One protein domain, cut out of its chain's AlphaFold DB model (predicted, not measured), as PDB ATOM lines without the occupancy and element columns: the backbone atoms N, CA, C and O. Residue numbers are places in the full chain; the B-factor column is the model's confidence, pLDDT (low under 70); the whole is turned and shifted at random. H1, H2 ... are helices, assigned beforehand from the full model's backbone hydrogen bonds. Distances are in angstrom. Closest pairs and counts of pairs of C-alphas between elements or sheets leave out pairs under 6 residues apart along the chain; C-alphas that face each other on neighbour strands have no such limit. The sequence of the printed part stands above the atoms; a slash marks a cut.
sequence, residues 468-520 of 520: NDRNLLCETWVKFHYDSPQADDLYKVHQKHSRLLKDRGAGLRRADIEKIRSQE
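Overview. This is residues 468 to 520 of the 520 residues of an uncharacterized protein of Salinisphaeraceae bacterium (UniProt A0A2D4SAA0). What shape appears from residue 468 onward? Two short helices, H1 and H2, sit near each other toward one end, and a winding loop, residues 496 to 509, leads to H3 near the other. What builds it? The 53 printed residues include three named helices, H1, H2, H3 in order, and no named strand: all helix, with 26 residues, under half, in named elements. How compact is it? Only just compact, close to loose, with a radius of gyration of the C-alphas of 11.7 A; it spans 35 by 21 by 14 A.

Arrangement. Which helices are near each other? H1, residues 475 to 481, and H2, residues 485 to 495, are close but not clearly touching; their closest C-alphas, of Val 478 and Ala 487, are 5.9 A apart. They run opposite ways at a steep tilt of 47 degrees. What is apart, and what do the backbones show? H3, residues 510 to 517, is apart from both. Every O i to N i+4 pair is within hydrogen-bond range in H3, 2 of 3 in H1 and 6 of 7 in H2.

Along the chain. Where does H1 begin? At C-alpha 475, (25.580, -71.346, 35.872); H1 is 9.7 A long and H2 15.0 A. Where does H3 end? After 10.7 A, at C-alpha 517, (22.224, -93.278, 44.244).

Size, cuts and confidence. How long are the links? H1 to H2 is tight, H2 to H3 long, with 14 residues. Any cut or low confidence? The printed part has no cut, and no printed residue is under 70 in pLDDT.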
ATOM      1  N   ASN A 468      34.907 -64.389  48.120       90.69
ATOM      2  CA  ASN A 468      35.919 -64.554  47.065       90.69
ATOM      3  C   ASN A 468      35.335 -64.538  45.637       90.69
ATOM      4  O   ASN A 468      35.733 -65.343  44.796       90.69
ATOM      5  N   ASP A 469      34.355 -63.664  45.390       91.00
ATOM      6  CA  ASP A 469      33.652 -63.513  44.109       91.00
ATOM      7  C   ASP A 469      32.919 -64.779  43.619       91.00
ATOM      8  O   ASP A 469      32.510 -64.860  42.457       91.00
ATOM      9  N   ARG A 470      32.697 -65.774  44.493       93.06
ATOM     10  CA  ARG A 470      31.965 -67.004  44.149       93.06
ATOM     11  C   ARG A 470      30.532 -66.725  43.698       93.06
ATOM     12  O   ARG A 470      30.028 -67.428  42.824       93.06
ATOM     13  N   ASN A 471      29.904 -65.658  44.195       90.44
ATOM     14  CA  ASN A 471      28.583 -65.232  43.732       90.44
ATOM     15  C   ASN A 471      28.581 -64.831  42.249       90.44
ATOM     16  O   ASN A 471      27.550 -64.929  41.588       90.44
ATOM     17  N   LEU A 472      29.717 -64.420  41.680       92.44
ATOM     18  CA  LEU A 472      29.816 -64.044  40.268       92.44
ATOM     19  C   LEU A 472      29.938 -65.256  39.330       92.44
ATOM     20  O   LEU A 472      29.687 -65.116  38.130       92.44
ATOM     21  N   LEU A 473      30.230 -66.446  39.862       93.81
ATOM     22  CA  LEU A 473      30.353 -67.700  39.116       93.81
ATOM     23  C   LEU A 473      28.967 -68.307  38.817       93.81
ATOM     24  O   LEU A 473      28.575 -69.329  39.374       93.81
ATOM     25  N   CYS A 474      28.187 -67.654  37.950       91.19
ATOM     26  CA  CYS A 474      26.853 -68.139  37.577       91.19
ATOM     27  C   CYS A 474      26.888 -69.443  36.766       91.19
ATOM     28  O   CYS A 474      27.916 -69.815  36.200       91.19
ATOM     29  N   GLU A 475      25.726 -70.083  36.614       90.38
ATOM     30  CA  GLU A 475      25.580 -71.346  35.872       90.38
ATOM     31  C   GLU A 475      26.088 -71.249  34.422       90.38
ATOM     32  O   GLU A 475      26.670 -72.192  33.888       90.38
ATOM     33  N   THR A 476      25.959 -70.075  33.790       92.44
ATOM     34  CA  THR A 476      26.538 -69.843  32.456       92.44
ATOM     35  C   THR A 476      28.062 -69.903  32.487       92.44
ATOM     36  O   THR A 476      28.661 -70.508  31.603       92.44
ATOM     37  N   TRP A 477      28.705 -69.299  33.489       95.38
ATOM     38  CA  TRP A 477      30.158 -69.353  33.622       95.38
ATOM     39  C   TRP A 477      30.625 -70.781  33.924       95.38
ATOM     40  O   TRP A 477      31.509 -71.279  33.221       95.38
ATOM     41  N   VAL A 478      29.979 -71.458  34.884       95.00
ATOM     42  CA  VAL A 478      30.280 -72.848  35.272       95.00
ATOM     43  C   VAL A 478      30.188 -73.779  34.067       95.00
ATOM     44  O   VAL A 478      31.105 -74.558  33.834       95.00
ATOM     45  N   LYS A 479      29.155 -73.652  33.229       92.75
ATOM     46  CA  LYS A 479      28.992 -74.468  32.014       92.75
ATOM     47  C   LYS A 479      30.228 -74.479  31.104       92.75
ATOM     48  O   LYS A 479      30.504 -75.497  30.469       92.75
ATOM     49  N   PHE A 480      30.957 -73.367  31.018       95.88
ATOM     50  CA  PHE A 480      32.157 -73.240  30.180       95.88
ATOM     51  C   PHE A 480      33.476 -73.423  30.945       95.88
ATOM     52  O   PHE A 480      34.529 -73.412  30.313       95.88
ATOM     53  N   HIS A 481      33.426 -73.595  32.268       96.69
ATOM     54  CA  HIS A 481      34.597 -73.691  33.148       96.69
ATOM     55  C   HIS A 481      34.434 -74.793  34.209       96.69
ATOM     56  O   HIS A 481      35.007 -74.704  35.289       96.69
ATOM     57  N   TYR A 482      33.627 -75.822  33.935       95.19
ATOM     58  CA  TYR A 482      33.272 -76.859  34.914       95.19
ATOM     59  C   TYR A 482      34.487 -77.674  35.391       95.19
ATOM     60  O   TYR A 482      34.440 -78.312  36.438       95.19
ATOM     61  N   ASP A 483      35.570 -77.672  34.614       95.50
ATOM     62  CA  ASP A 483      36.845 -78.326  34.899       95.50
ATOM     63  C   ASP A 483      37.837 -77.417  35.643       95.50
ATOM     64  O   ASP A 483      38.952 -77.842  35.963       95.50
ATOM     65  N   SER A 484      37.458 -76.169  35.928       97.06
ATOM     66  CA  SER A 484      38.317 -75.224  36.627       97.06
ATOM     67  C   SER A 484      38.310 -75.464  38.145       97.06
ATOM     68  O   SER A 484      37.286 -75.852  38.716       97.06
ATOM     69  N   PRO A 485      39.418 -75.150  38.846       96.50
ATOM     70  CA  PRO A 485      39.466 -75.228  40.306       96.50
ATOM     71  C   PRO A 485      38.404 -74.372  41.009       96.50
ATOM     72  O   PRO A 485      37.943 -74.739  42.081       96.50
ATOM     73  N   GLN A 486      38.008 -73.238  40.424       96.44
ATOM     74  CA  GLN A 486      36.995 -72.351  41.003       96.44
ATOM     75  C   GLN A 486      35.580 -72.933  40.898       96.44
ATOM     76  O   GLN A 486      34.800 -72.786  41.835       96.44
ATOM     77  N   ALA A 487      35.242 -73.599  39.787       96.44
ATOM     78  CA  ALA A 487      33.968 -74.307  39.673       96.44
ATOM     79  C   ALA A 487      33.908 -75.478  40.665       96.44
ATOM     80  O   ALA A 487      32.918 -75.639  41.376       96.44
ATOM     81  N   ASP A 488      34.994 -76.252  40.745       96.25
ATOM     82  CA  ASP A 488      35.138 -77.363  41.686       96.25
ATOM     83  C   ASP A 488      34.961 -76.909  43.144       96.25
ATOM     84  O   ASP A 488      34.160 -77.483  43.881       96.25
ATOM     85  N   ASP A 489      35.643 -75.830  43.531       95.44
ATOM     86  CA  ASP A 489      35.542 -75.220  44.857       95.44
ATOM     87  C   ASP A 489      34.115 -74.739  45.168       95.44
ATOM     88  O   ASP A 489      33.566 -75.089  46.211       95.44
ATOM     89  N   LEU A 490      33.454 -74.038  44.235       95.69
ATOM     90  CA  LEU A 490      32.061 -73.601  44.397       95.69
ATOM     91  C   LEU A 490      31.100 -74.775  44.655       95.69
ATOM     92  O   LEU A 490      30.217 -74.678  45.510       95.69
ATOM     93  N   TYR A 491      31.246 -75.880  43.922       96.62
ATOM     94  CA  TYR A 491      30.397 -77.061  44.107       96.62
ATOM     95  C   TYR A 491      30.665 -77.748  45.448       96.62
ATOM     96  O   TYR A 491      29.722 -78.169  46.121       96.62
ATOM     97  N   LYS A 492      31.929 -77.810  45.877       96.06
ATOM     98  CA  LYS A 492      32.313 -78.404  47.163       96.06
ATOM     99  C   LYS A 492      31.709 -77.681  48.363       96.06
ATOM    100  O   LYS A 492      31.353 -78.352  49.331       96.06
ATOM    101  N   VAL A 493      31.509 -76.362  48.279       95.31
ATOM    102  CA  VAL A 493      30.799 -75.594  49.320       95.31
ATOM    103  C   VAL A 493      29.393 -76.161  49.556       95.31
ATOM    104  O   VAL A 493      29.041 -76.468  50.691       95.31
ATOM    105  N   HIS A 494      28.616 -76.396  48.493       94.69
ATOM    106  CA  HIS A 494      27.265 -76.970  48.608       94.69
ATOM    107  C   HIS A 494      27.273 -78.451  48.997       94.69
ATOM    108  O   HIS A 494      26.413 -78.920  49.737       94.69
ATOM    109  N   GLN A 495      28.262 -79.202  48.519       96.50
ATOM    110  CA  GLN A 495      28.375 -80.638  48.766       96.50
ATOM    111  C   GLN A 495      28.874 -80.987  50.175       96.50
ATOM    112  O   GLN A 495      28.836 -82.154  50.559       96.50
ATOM    113  N   LYS A 496      29.336 -80.009  50.962       95.00
ATOM    114  CA  LYS A 496      29.972 -80.202  52.276       95.00
ATOM    115  C   LYS A 496      29.180 -81.096  53.233       95.00
ATOM    116  O   LYS A 496      29.777 -81.889  53.966       95.00
ATOM    117  N   HIS A 497      27.857 -80.951  53.222       93.88
ATOM    118  CA  HIS A 497      26.931 -81.697  54.075       93.88
ATOM    119  C   HIS A 497      26.216 -82.840  53.347       93.88
ATOM    120  O   HIS A 497      25.430 -83.547  53.971       93.88
ATOM    121  N   SER A 498      26.494 -83.043  52.056       96.75
ATOM    122  CA  SER A 498      25.851 -84.096  51.278       96.75
ATOM    123  C   SER A 498      26.324 -85.474  51.714       96.75
ATOM    124  O   SER A 498      27.522 -85.703  51.909       96.75
ATOM    125  N   ARG A 499      25.385 -86.418  51.810       95.38
ATOM    126  CA  ARG A 499      25.692 -87.805  52.176       95.38
ATOM    127  C   ARG A 499      26.404 -88.546  51.038       95.38
ATOM    128  O   ARG A 499      27.283 -89.362  51.301       95.38
ATOM    129  N   LEU A 500      26.079 -88.224  49.780       96.69
ATOM    130  CA  LEU A 500      26.616 -88.916  48.598       96.69
ATOM    131  C   LEU A 500      27.618 -88.090  47.777       96.69
ATOM    132  O   LEU A 500      28.462 -88.663  47.069       96.69
ATOM    133  N   LEU A 501      27.536 -86.756  47.838       97.31
ATOM    134  CA  LEU A 501      28.298 -85.863  46.960       97.31
ATOM    135  C   LEU A 501      29.451 -85.126  47.628       97.31
ATOM    136  O   LEU A 501      30.122 -84.349  46.950       97.31
ATOM    137  N   LYS A 502      29.719 -85.367  48.913       96.06
ATOM    138  CA  LYS A 502      30.818 -84.707  49.614       96.06
ATOM    139  C   LYS A 502      32.126 -84.784  48.817       96.06
ATOM    140  O   LYS A 502      32.580 -85.863  48.436       96.06
ATOM    141  N   ASP A 503      32.705 -83.612  48.569       94.06
ATOM    142  CA  ASP A 503      33.967 -83.404  47.857       94.06
ATOM    143  C   ASP A 503      34.001 -83.876  46.381       94.06
ATOM    144  O   ASP A 503      35.088 -84.025  45.814       94.06
ATOM    145  N   ARG A 504      32.848 -84.093  45.725       95.62
ATOM    146  CA  ARG A 504      32.778 -84.584  44.332       95.62
ATOM    147  C   ARG A 504      33.055 -83.527  43.258       95.62
ATOM    148  O   ARG A 504      33.475 -83.906  42.166       95.62
ATOM    149  N   GLY A 505      32.831 -82.245  43.543       95.19
ATOM    150  CA  GLY A 505      33.111 -81.140  42.624       95.19
ATOM    151  C   GLY A 505      32.059 -80.898  41.535       95.19
ATOM    152  O   GLY A 505      30.949 -81.429  41.596       95.19
ATOM    153  N   ALA A 506      32.427 -80.094  40.530       94.50
ATOM    154  CA  ALA A 506      31.549 -79.584  39.460       94.50
ATOM    155  C   ALA A 506      31.415 -80.494  38.222       94.50
ATOM    156  O   ALA A 506      30.759 -80.138  37.245       94.50
ATOM    157  N   GLY A 507      32.047 -81.672  38.232       92.88
ATOM    158  CA  GLY A 507      32.096 -82.568  37.070       92.88
ATOM    159  C   GLY A 507      30.904 -83.516  36.917       92.88
ATOM    160  O   GLY A 507      30.849 -84.254  35.933       92.88
ATOM    161  N   LEU A 508      29.986 -83.545  37.886       94.56
ATOM    162  CA  LEU A 508      28.873 -84.490  37.895       94.56
ATOM    163  C   LEU A 508      27.749 -84.044  36.970       94.56
ATOM    164  O   LEU A 508      27.367 -82.876  36.943       94.56
ATOM    165  N   ARG A 509      27.169 -85.007  36.256       93.44
ATOM    166  CA  ARG A 509      25.901 -84.848  35.547       93.44
ATOM    167  C   ARG A 509      24.801 -85.586  36.292       93.44
ATOM    168  O   ARG A 509      25.046 -86.531  37.035       93.44
ATOM    169  N   ARG A 510      23.555 -85.249  35.969       93.25
ATOM    170  CA  ARG A 510      22.351 -85.931  36.469       93.25
ATOM    171  C   ARG A 510      22.415 -87.467  36.394       93.25
ATOM    172  O   ARG A 510      22.037 -88.148  37.336       93.25
ATOM    173  N   ALA A 511      22.940 -88.024  35.298       93.00
ATOM    174  CA  ALA A 511      23.090 -89.477  35.150       93.00
ATOM    175  C   ALA A 511      24.158 -90.077  36.086       93.00
ATOM    176  O   ALA A 511      24.037 -91.229  36.500       93.00
ATOM    177  N   ASP A 512      25.196 -89.308  36.428       95.69
ATOM    178  CA  ASP A 512      26.198 -89.723  37.410       95.69
ATOM    179  C   ASP A 512      25.588 -89.755  38.814       95.69
ATOM    180  O   ASP A 512      25.887 -90.670  39.578       95.69
ATOM    181  N   ILE A 513      24.687 -88.816  39.126       96.38
ATOM    182  CA  ILE A 513      23.950 -88.784  40.396       96.38
ATOM    183  C   ILE A 513      23.064 -90.022  40.539       96.38
ATOM    184  O   ILE A 513      23.183 -90.721  41.540       96.38
ATOM    185  N   GLU A 514      22.262 -90.362  39.527       93.88
ATOM    186  CA  GLU A 514      21.461 -91.600  39.537       93.88
ATOM    187  C   GLU A 514      22.328 -92.847  39.733       93.88
ATOM    188  O   GLU A 514      22.010 -93.743  40.516       93.88
ATOM    189  N   LYS A 515      23.487 -92.890  39.069       94.44
ATOM    190  CA  LYS A 515      24.433 -93.991  39.240       94.44
ATOM    191  C   LYS A 515      24.988 -94.061  40.665       94.44
ATOM    192  O   LYS A 515      25.174 -95.167  41.164       94.44
ATOM    193  N   ILE A 516      25.276 -92.923  41.298       95.44
ATOM    194  CA  ILE A 516      25.743 -92.861  42.689       95.44
ATOM    195  C   ILE A 516      24.636 -93.331  43.640       95.44
ATOM    196  O   ILE A 516      24.912 -94.184  44.477       95.44
ATOM    197  N   ARG A 517      23.397 -92.852  43.459       93.81
ATOM    198  CA  ARG A 517      22.224 -93.278  44.244       93.81
ATOM    199  C   ARG A 517      22.000 -94.787  44.160       93.81
ATOM    200  O   ARG A 517      21.800 -95.424  45.175       93.81
ATOM    201  N   SER A 518      22.120 -95.378  42.969       89.00
ATOM    202  CA  SER A 518      21.893 -96.822  42.761       89.00
ATOM    203  C   SER A 518      22.926 -97.762  43.411       89.00
ATOM    204  O   SER A 518      22.772 -98.981  43.335       89.00
ATOM    205  N   GLN A 519      24.025 -97.225  43.950       87.38
ATOM    206  CA  GLN A 519      25.118 -97.999  44.557       87.38
ATOM    207  C   GLN A 519      25.052 -98.047  46.085       87.38
ATOM    208  O   GLN A 519      25.856 -98.760  46.692       87.38
ATOM    209  N   GLU A 520      24.148 -97.277  46.679       77.44
ATOM    210  CA  GLU A 520      23.884 -97.196  48.111       77.44
ATOM    211  C   GLU A 520      22.533 -97.845  48.419       77.44
ATOM    212  O   GLU A 520      22.469 -98.561  49.446       77.44
TER     213      GLU A 520